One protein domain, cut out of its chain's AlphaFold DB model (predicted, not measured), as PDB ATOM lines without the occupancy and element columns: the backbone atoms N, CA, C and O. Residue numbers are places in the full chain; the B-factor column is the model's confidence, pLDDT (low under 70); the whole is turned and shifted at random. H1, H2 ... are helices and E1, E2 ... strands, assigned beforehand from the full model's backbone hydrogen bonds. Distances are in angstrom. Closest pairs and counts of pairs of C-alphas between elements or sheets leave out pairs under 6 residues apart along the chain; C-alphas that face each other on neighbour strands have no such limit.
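This is residues 3 to 63 of the 70 residues of an uncharacterized protein of Orchesella cincta (UniProt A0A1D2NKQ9). This model has little regular structure: it is a flat, open loop of chain, with H1 along one long edge and a two-strand antiparallel sheet, E1 beside E2, at the other. Residues 26 to 53, with no named element, turn back from H1 to E2. The printed part has 61 residues, 19 of them in named elements in the order E1, H1, E2, class mixed. It is loose, with a radius of gyration of the C-alphas of 14.3 A, spanning 42 by 25 by 13 A.

Find E1, residues 3 to 5, from C-alpha 3 at (152.922, 64.503, 140.038). E2 is residues 54 to 57, 9.6 A long, ending at (155.099, 59.766, 142.943). H1, residues 14 to 25, runs 16.7 A from (143.334, 61.886, 159.956).

E1 and E2 are antiparallel at 143 degrees; look for N 55 and O 4, 2.8 A apart. Residues 38 to 39 pair antiparallel with 61 to 62. In H1 every O i to N i+4 pair is within hydrogen-bond range. Residues 10 to 20, of which 14 to 20 belong to H1, stand free.

The C-alphas farthest apart, of Asp 8 and Pro 34, are 42.5 A apart. The printed part has no cut. The link from H1 to E2 is long, 28 residues. Residues 7 to 30 have pLDDT under 70.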
ATOM      1  N   SER A   3     152.417  63.341 139.303       74.31
ATOM      2  CA  SER A   3     152.922  64.503 140.038       74.31
ATOM      3  C   SER A   3     151.816  65.125 140.878       74.31
ATOM      4  O   SER A   3     150.704  65.295 140.382       74.31
ATOM      5  N   VAL A   4     152.130  65.500 142.116       78.25
ATOM      6  CA  VAL A   4     151.214  66.219 143.016       78.25
ATOM      7  C   VAL A   4     151.846  67.530 143.466       78.25
ATOM      8  O   VAL A   4     153.064  67.608 143.642       78.25
ATOM      9  N   PHE A   5     151.032  68.570 143.619       76.62
ATOM     10  CA  PHE A   5     151.484  69.873 144.100       76.62
ATOM     11  C   PHE A   5     151.305  69.956 145.617       76.62
ATOM     12  O   PHE A   5     150.221  69.657 146.113       76.62
ATOM     13  N   VAL A   6     152.354  70.346 146.350       76.69
ATOM     14  CA  VAL A   6     152.287  70.501 147.810       76.69
ATOM     15  C   VAL A   6     151.847  71.923 148.151       76.69
ATOM     16  O   VAL A   6     152.636  72.865 148.066       76.69
ATOM     17  N   ASN A   7     150.584  72.075 148.535       69.44
ATOM     18  CA  ASN A   7     150.020  73.287 149.120       69.44
ATOM     19  C   ASN A   7     150.019  73.188 150.660       69.44
ATOM     20  O   ASN A   7     149.829  72.107 151.207       69.44
ATOM     21  N   ASP A   8     150.210  74.313 151.360       63.47
ATOM     22  CA  ASP A   8     150.261  74.449 152.838       63.47
ATOM     23  C   ASP A   8     148.958  74.076 153.592       63.47
ATOM     24  O   ASP A   8     148.735  74.482 154.728       63.47
ATOM     25  N   GLY A   9     148.062  73.304 152.981       55.94
ATOM     26  CA  GLY A   9     146.771  72.930 153.546       55.94
ATOM     27  C   GLY A   9     146.642  71.424 153.688       55.94
ATOM     28  O   GLY A   9     145.933  70.801 152.903       55.94
ATOM     29  N   VAL A  10     147.282  70.832 154.699       56.75
ATOM     30  CA  VAL A  10     146.824  69.535 155.212       56.75
ATOM     31  C   VAL A  10     145.617  69.780 156.122       56.75
ATOM     32  O   VAL A  10     145.725  69.770 157.339       56.75
ATOM     33  N   ASP A  11     144.455  70.042 155.526       51.44
ATOM     34  CA  ASP A  11     143.172  69.937 156.230       51.44
ATOM     35  C   ASP A  11     142.428  68.708 155.707       51.44
ATOM     36  O   ASP A  11     141.474  68.785 154.940       51.44
ATOM     37  N   SER A  12     142.950  67.537 156.062       47.53
ATOM     38  CA  SER A  12     142.301  66.259 155.783       47.53
ATOM     39  C   SER A  12     142.299  65.478 157.080       47.53
ATOM     40  O   SER A  12     143.346  65.018 157.539       47.53
ATOM     41  N   THR A  13     141.121  65.373 157.691       49.47
ATOM     42  CA  THR A  13     140.890  64.630 158.930       49.47
ATOM     43  C   THR A  13     141.597  63.275 158.876       49.47
ATOM     44  O   THR A  13     141.431  62.474 157.949       49.47
ATOM     45  N   SER A  14     142.457  63.050 159.866       59.31
ATOM     46  CA  SER A  14     143.334  61.886 159.956       59.31
ATOM     47  C   SER A  14     142.553  60.570 159.881       59.31
ATOM     48  O   SER A  14     143.025  59.631 159.267       59.31
ATOM     49  N   GLU A  15     141.320  60.481 160.370       54.88
ATOM     50  CA  GLU A  15     140.544  59.230 160.319       54.88
ATOM     51  C   GLU A  15     140.065  58.843 158.904       54.88
ATOM     52  O   GLU A  15     140.100  57.669 158.519       54.88
ATOM     53  N   SER A  16     139.690  59.821 158.078       55.25
ATOM     54  CA  SER A  16     139.163  59.576 156.725       55.25
ATOM     55  C   SER A  16     140.259  59.110 155.766       55.25
ATOM     56  O   SER A  16     140.061  58.210 154.950       55.25
ATOM     57  N   THR A  17     141.455  59.690 155.895       60.22
ATOM     58  CA  THR A  17     142.570  59.401 154.986       60.22
ATOM     59  C   THR A  17     143.162  58.014 155.250       60.22
ATOM     60  O   THR A  17     143.442  57.289 154.298       60.22
ATOM     61  N   TYR A  18     143.281  57.582 156.514       57.34
ATOM     62  CA  TYR A  18     143.734  56.219 156.852       57.34
ATOM     63  C   TYR A  18     142.800  55.146 156.282       57.34
ATOM     64  O   TYR A  18     143.269  54.137 155.757       57.34
ATOM     65  N   SER A  19     141.492  55.400 156.311       58.50
ATOM     66  CA  SER A  19     140.467  54.517 155.747       58.50
ATOM     67  C   SER A  19     140.595  54.379 154.221       58.50
ATOM     68  O   SER A  19     140.521  53.276 153.680       58.50
ATOM     69  N   ILE A  20     140.868  55.486 153.517       62.31
ATOM     70  CA  ILE A  20     141.123  55.502 152.064       62.31
ATOM     71  C   ILE A  20     142.464  54.824 151.730       62.31
ATOM     72  O   ILE A  20     142.571  54.084 150.752       62.31
ATOM     73  N   PHE A  21     143.498  55.022 152.551       61.41
ATOM     74  CA  PHE A  21     144.776  54.330 152.379       61.41
ATOM     75  C   PHE A  21     144.642  52.816 152.566       61.41
ATOM     76  O   PHE A  21     145.246  52.066 151.799       61.41
ATOM     77  N   GLN A  22     143.837  52.362 153.533       60.50
ATOM     78  CA  GLN A  22     143.557  50.940 153.738       60.50
ATOM     79  C   GLN A  22     142.765  50.335 152.577       60.50
ATOM     80  O   GLN A  22     143.130  49.260 152.105       60.50
ATOM     81  N   SER A  23     141.763  51.031 152.029       60.38
ATOM     82  CA  SER A  23     141.014  50.524 150.870       60.38
ATOM     83  C   SER A  23     141.854  50.469 149.584       60.38
ATOM     84  O   SER A  23     141.671  49.566 148.773       60.38
ATOM     85  N   LEU A  24     142.842  51.358 149.415       59.75
ATOM     86  CA  LEU A  24     143.846  51.282 148.340       59.75
ATOM     87  C   LEU A  24     144.946  50.232 148.589       59.75
ATOM     88  O   LEU A  24     145.709  49.916 147.669       59.75
ATOM     89  N   GLN A  25     145.079  49.730 149.820       59.09
ATOM     90  CA  GLN A  25     145.959  48.608 150.167       59.09
ATOM     91  C   GLN A  25     145.259  47.262 149.953       59.09
ATOM     92  O   GLN A  25     145.901  46.328 149.482       59.09
ATOM     93  N   SER A  26     143.953  47.180 150.218       52.44
ATOM     94  CA  SER A  26     143.115  45.996 149.971       52.44
ATOM     95  C   SER A  26     142.360  46.037 148.636       52.44
ATOM     96  O   SER A  26     141.492  45.200 148.393       52.44
ATOM     97  N   GLY A  27     142.632  47.037 147.797       57.78
ATOM     98  CA  GLY A  27     141.953  47.234 146.519       57.78
ATOM     99  C   GLY A  27     142.239  46.111 145.511       57.78
ATOM    100  O   GLY A  27     143.127  45.287 145.739       57.78
ATOM    101  N   PRO A  28     141.550  46.101 144.353       56.47
ATOM    102  CA  PRO A  28     141.571  45.029 143.340       56.47
ATOM    103  C   PRO A  28     142.932  44.804 142.647       56.47
ATOM    104  O   PRO A  28     143.015  44.110 141.643       56.47
ATOM    105  N   PHE A  29     144.005  45.395 143.168       59.94
ATOM    106  CA  PHE A  29     145.352  45.363 142.612       59.94
ATOM    107  C   PHE A  29     146.261  44.325 143.274       59.94
ATOM    108  O   PHE A  29     147.453  44.288 142.973       59.94
ATOM    109  N   SER A  30     145.731  43.508 144.190       65.38
ATOM    110  CA  SER A  30     146.421  42.291 144.617       65.38
ATOM    111  C   SER A  30     146.335  41.259 143.489       65.38
ATOM    112  O   SER A  30     145.245  41.076 142.944       65.38
ATOM    113  N   PRO A  31     147.445  40.599 143.114       70.56
ATOM    114  CA  PRO A  31     147.429  39.634 142.020       70.56
ATOM    115  C   PRO A  31     146.476  38.488 142.372       70.56
ATOM    116  O   PRO A  31     146.631  37.849 143.414       70.56
ATOM    117  N   SER A  32     145.485  38.240 141.515       75.50
ATOM    118  CA  SER A  32     144.511  37.161 141.709       75.50
ATOM    119  C   SER A  32     145.079  35.808 141.276       75.50
ATOM    120  O   SER A  32     144.663  34.763 141.781       75.50
ATOM    121  N   SER A  33     146.089  35.829 140.401       81.19
ATOM    122  CA  SER A  33     146.844  34.654 139.975       81.19
ATOM    123  C   SER A  33     148.364  34.911 139.886       81.19
ATOM    124  O   SER A  33     148.809  36.048 139.680       81.19
ATOM    125  N   PRO A  34     149.211  33.870 140.052       82.00
ATOM    126  CA  PRO A  34     150.656  33.998 139.881       82.00
ATOM    127  C   PRO A  34     151.022  34.511 138.482       82.00
ATOM    128  O   PRO A  34     150.632  33.932 137.471       82.00
ATOM    129  N   GLY A  35     151.811  35.586 138.422       81.31
ATOM    130  CA  GLY A  35     152.265  36.178 137.158       81.31
ATOM    131  C   GLY A  35     151.352  37.265 136.583       81.31
ATOM    132  O   GLY A  35     151.671  37.816 135.531       81.31
ATOM    133  N   GLU A  36     150.257  37.627 137.256       85.62
ATOM    134  CA  GLU A  36     149.506  38.841 136.922       85.62
ATOM    135  C   GLU A  36     150.283  40.115 137.272       85.62
ATOM    136  O   GLU A  36     150.967  40.136 138.305       85.62
ATOM    137  N   PRO A  37     150.173  41.178 136.447       85.75
ATOM    138  CA  PRO A  37     150.687  42.491 136.792       85.75
ATOM    139  C   PRO A  37     150.032  43.023 138.066       85.75
ATOM    140  O   PRO A  37     148.812  42.997 138.193       85.75
ATOM    141  N   TYR A  38     150.833  43.551 138.987       83.31
ATOM    142  CA  TYR A  38     150.320  44.169 140.210       83.31
ATOM    143  C   TYR A  38     151.202  45.330 140.666       83.31
ATOM    144  O   TYR A  38     152.403  45.378 140.372       83.31
ATOM    145  N   PHE A  39     150.610  46.276 141.395       83.62
ATOM    146  CA  PHE A  39     151.351  47.405 141.952       83.62
ATOM    147  C   PHE A  39     152.244  46.959 143.110       83.62
ATOM    148  O   PHE A  39     151.821  46.251 144.023       83.62
ATOM    149  N   ASP A  40     153.491  47.416 143.103       83.06
ATOM    150  CA  ASP A  40     154.448  47.134 144.161       83.06
ATOM    151  C   ASP A  40     154.095  47.926 145.429       83.06
ATOM    152  O   ASP A  40     154.398  49.113 145.552       83.06
ATOM    153  N   ALA A  41     153.461  47.253 146.391       77.56
ATOM    154  CA  ALA A  41     153.050  47.854 147.658       77.56
ATOM    155  C   ALA A  41     154.228  48.274 148.557       77.56
ATOM    156  O   ALA A  41     154.013  48.980 149.538       77.56
ATOM    157  N   THR A  42     155.461  47.873 148.218       82.69
ATOM    158  CA  THR A  42     156.672  48.286 148.946       82.69
ATOM    159  C   THR A  42     157.124  49.707 148.610       82.69
ATOM    160  O   THR A  42     157.942  50.274 149.332       82.69
ATOM    161  N   ILE A  43     156.598  50.306 147.533       83.88
ATOM    162  CA  ILE A  43     156.916  51.688 147.178       83.88
ATOM    163  C   ILE A  43     156.245  52.636 148.184       83.88
ATOM    164  O   ILE A  43     155.032  52.533 148.404       83.88
ATOM    165  N   PRO A  44     157.002  53.568 148.794       76.81
ATOM    166  CA  PRO A  44     156.466  54.478 149.794       76.81
ATOM    167  C   PRO A  44     155.374  55.368 149.197       76.81
ATOM    168  O   PRO A  44     155.584  56.057 148.199       76.81
ATOM    169  N   ARG A  45     154.203  55.352 149.841       75.94
ATOM    170  CA  ARG A  45     153.043  56.187 149.482       75.94
ATOM    171  C   ARG A  45     153.011  57.507 150.253       75.94
ATOM    172  O   ARG A  45     152.413  58.470 149.790       75.94
ATOM    173  N   ASN A  46     153.698  57.546 151.393       80.44
ATOM    174  CA  ASN A  46     153.912  58.755 152.178       80.44
ATOM    175  C   ASN A  46     155.204  59.411 151.695       80.44
ATOM    176  O   ASN A  46     156.296  58.918 151.978       80.44
ATOM    177  N   VAL A  47     155.071  60.500 150.941       76.81
ATOM    178  CA  VAL A  47     156.204  61.280 150.438       76.81
ATOM    179  C   VAL A  47     156.149  62.683 151.027       76.81
ATOM    180  O   VAL A  47     155.115  63.342 151.002       76.81
ATOM    181  N   THR A  48     157.268  63.137 151.580       80.94
ATOM    182  CA  THR A  48     157.433  64.510 152.062       80.94
ATOM    183  C   THR A  48     158.143  65.326 150.993       80.94
ATOM    184  O   THR A  48     159.177  64.900 150.477       80.94
ATOM    185  N   ALA A  49     157.631  66.511 150.682       82.75
ATOM    186  CA  ALA A  49     158.293  67.463 149.802       82.75
ATOM    187  C   ALA A  49     158.121  68.882 150.345       82.75
ATOM    188  O   ALA A  49     157.290  69.134 151.215       82.75
ATOM    189  N   LEU A  50     158.951  69.801 149.854       87.44
ATOM    190  CA  LEU A  50     158.864  71.204 150.242       87.44
ATOM    191  C   LEU A  50     157.582  71.821 149.676       87.44
ATOM    192  O   LEU A  50     157.224  71.579 148.523       87.44
ATOM    193  N   VAL A  51     156.941  72.654 150.484       87.88
ATOM    194  CA  VAL A  51     155.778  73.456 150.103       87.88
ATOM    195  C   VAL A  51     156.078  74.278 148.848       87.88
ATOM    196  O   VAL A  51     157.182  74.804 148.677       87.88
ATOM    197  N   GLY A  52     155.096  74.367 147.952       86.44
ATOM    198  CA  GLY A  52     155.219  75.077 146.681       86.44
ATOM    199  C   GLY A  52     156.058  74.331 145.644       86.44
ATOM    200  O   GLY A  52     156.281  74.850 144.551       86.44
ATOM    201  N   LYS A  53     156.524  73.113 145.960       85.19
ATOM    202  CA  LYS A  53     157.176  72.220 145.004       85.19
ATOM    203  C   LYS A  53     156.245  71.098 144.572       85.19
ATOM    204  O   LYS A  53     155.343  70.664 145.288       85.19
ATOM    205  N   THR A  54     156.530  70.595 143.381       84.69
ATOM    206  CA  THR A  54     155.922  69.378 142.859       84.69
ATOM    207  C   THR A  54     156.625  68.165 143.458       84.69
ATOM    208  O   THR A  54     157.846  68.035 143.351       84.69
ATOM    209  N   ALA A  55     155.859  67.259 144.057       84.00
ATOM    210  CA  ALA A  55     156.342  65.944 144.442       84.00
ATOM    211  C   ALA A  55     156.077  64.943 143.311       84.00
ATOM    212  O   ALA A  55     155.002  64.933 142.700       84.00
ATOM    213  N   TYR A  56     157.055  64.080 143.045       84.56
ATOM    214  CA  TYR A  56     156.924  62.993 142.081       84.56
ATOM    215  C   TYR A  56     156.613  61.693 142.809       84.56
ATOM    216  O   TYR A  56     157.359  61.264 143.689       84.56
ATOM    217  N   LEU A  57     155.516  61.055 142.416       84.19
ATOM    218  CA  LEU A  57     155.099  59.766 142.943       84.19
ATOM    219  C   LEU A  57     155.606  58.660 142.022       84.19
ATOM    220  O   LEU A  57     155.277  58.598 140.829       84.19
ATOM    221  N   SER A  58     156.408  57.773 142.598       83.81
ATOM    222  CA  SER A  58     156.866  56.563 141.927       83.81
ATOM    223  C   SER A  58     155.744  55.532 141.905       83.81
ATOM    224  O   SER A  58     155.125  55.245 142.924       83.81
ATOM    225  N   CYS A  59     155.513  54.940 140.737       84.19
ATOM    226  CA  CYS A  59     154.654  53.779 140.584       84.19
ATOM    227  C   CYS A  59     155.485  52.664 139.958       84.19
ATOM    228  O   CYS A  59     156.117  52.868 138.919       84.19
ATOM    229  N   ARG A  60     155.507  51.503 140.607       86.56
ATOM    230  CA  ARG A  60     156.193  50.318 140.103       86.56
ATOM    231  C   ARG A  60     155.181  49.197 139.965       86.56
ATOM    232  O   ARG A  60     154.476  48.885 140.917       86.56
ATOM    233  N   VAL A  61     155.146  48.589 138.787       87.12
ATOM    234  CA  VAL A  61     154.333  47.406 138.505       87.12
ATOM    235  C   VAL A  61     155.271  46.211 138.384       87.12
ATOM    236  O   VAL A  61     156.266  46.263 137.660       87.12
ATOM    237  N   LYS A  62     154.982  45.143 139.123       86.88
ATOM    238  CA  LYS A  62     155.662  43.848 138.999       86.88
ATOM    239  C   LYS A  62     154.881  42.968 138.029       86.88
ATOM    240  O   LYS A  62     153.691  43.183 137.846       86.88
ATOM    241  N   ASN A  63     155.553  41.998 137.408       88.31
ATOM    242  CA  ASN A  63     154.955  41.048 136.457       88.31
ATOM    243  C   ASN A  63     154.262  41.695 135.235       88.31
ATOM    244  O   ASN A  63     153.318  41.132 134.692       88.31
TER     245      ASN A  63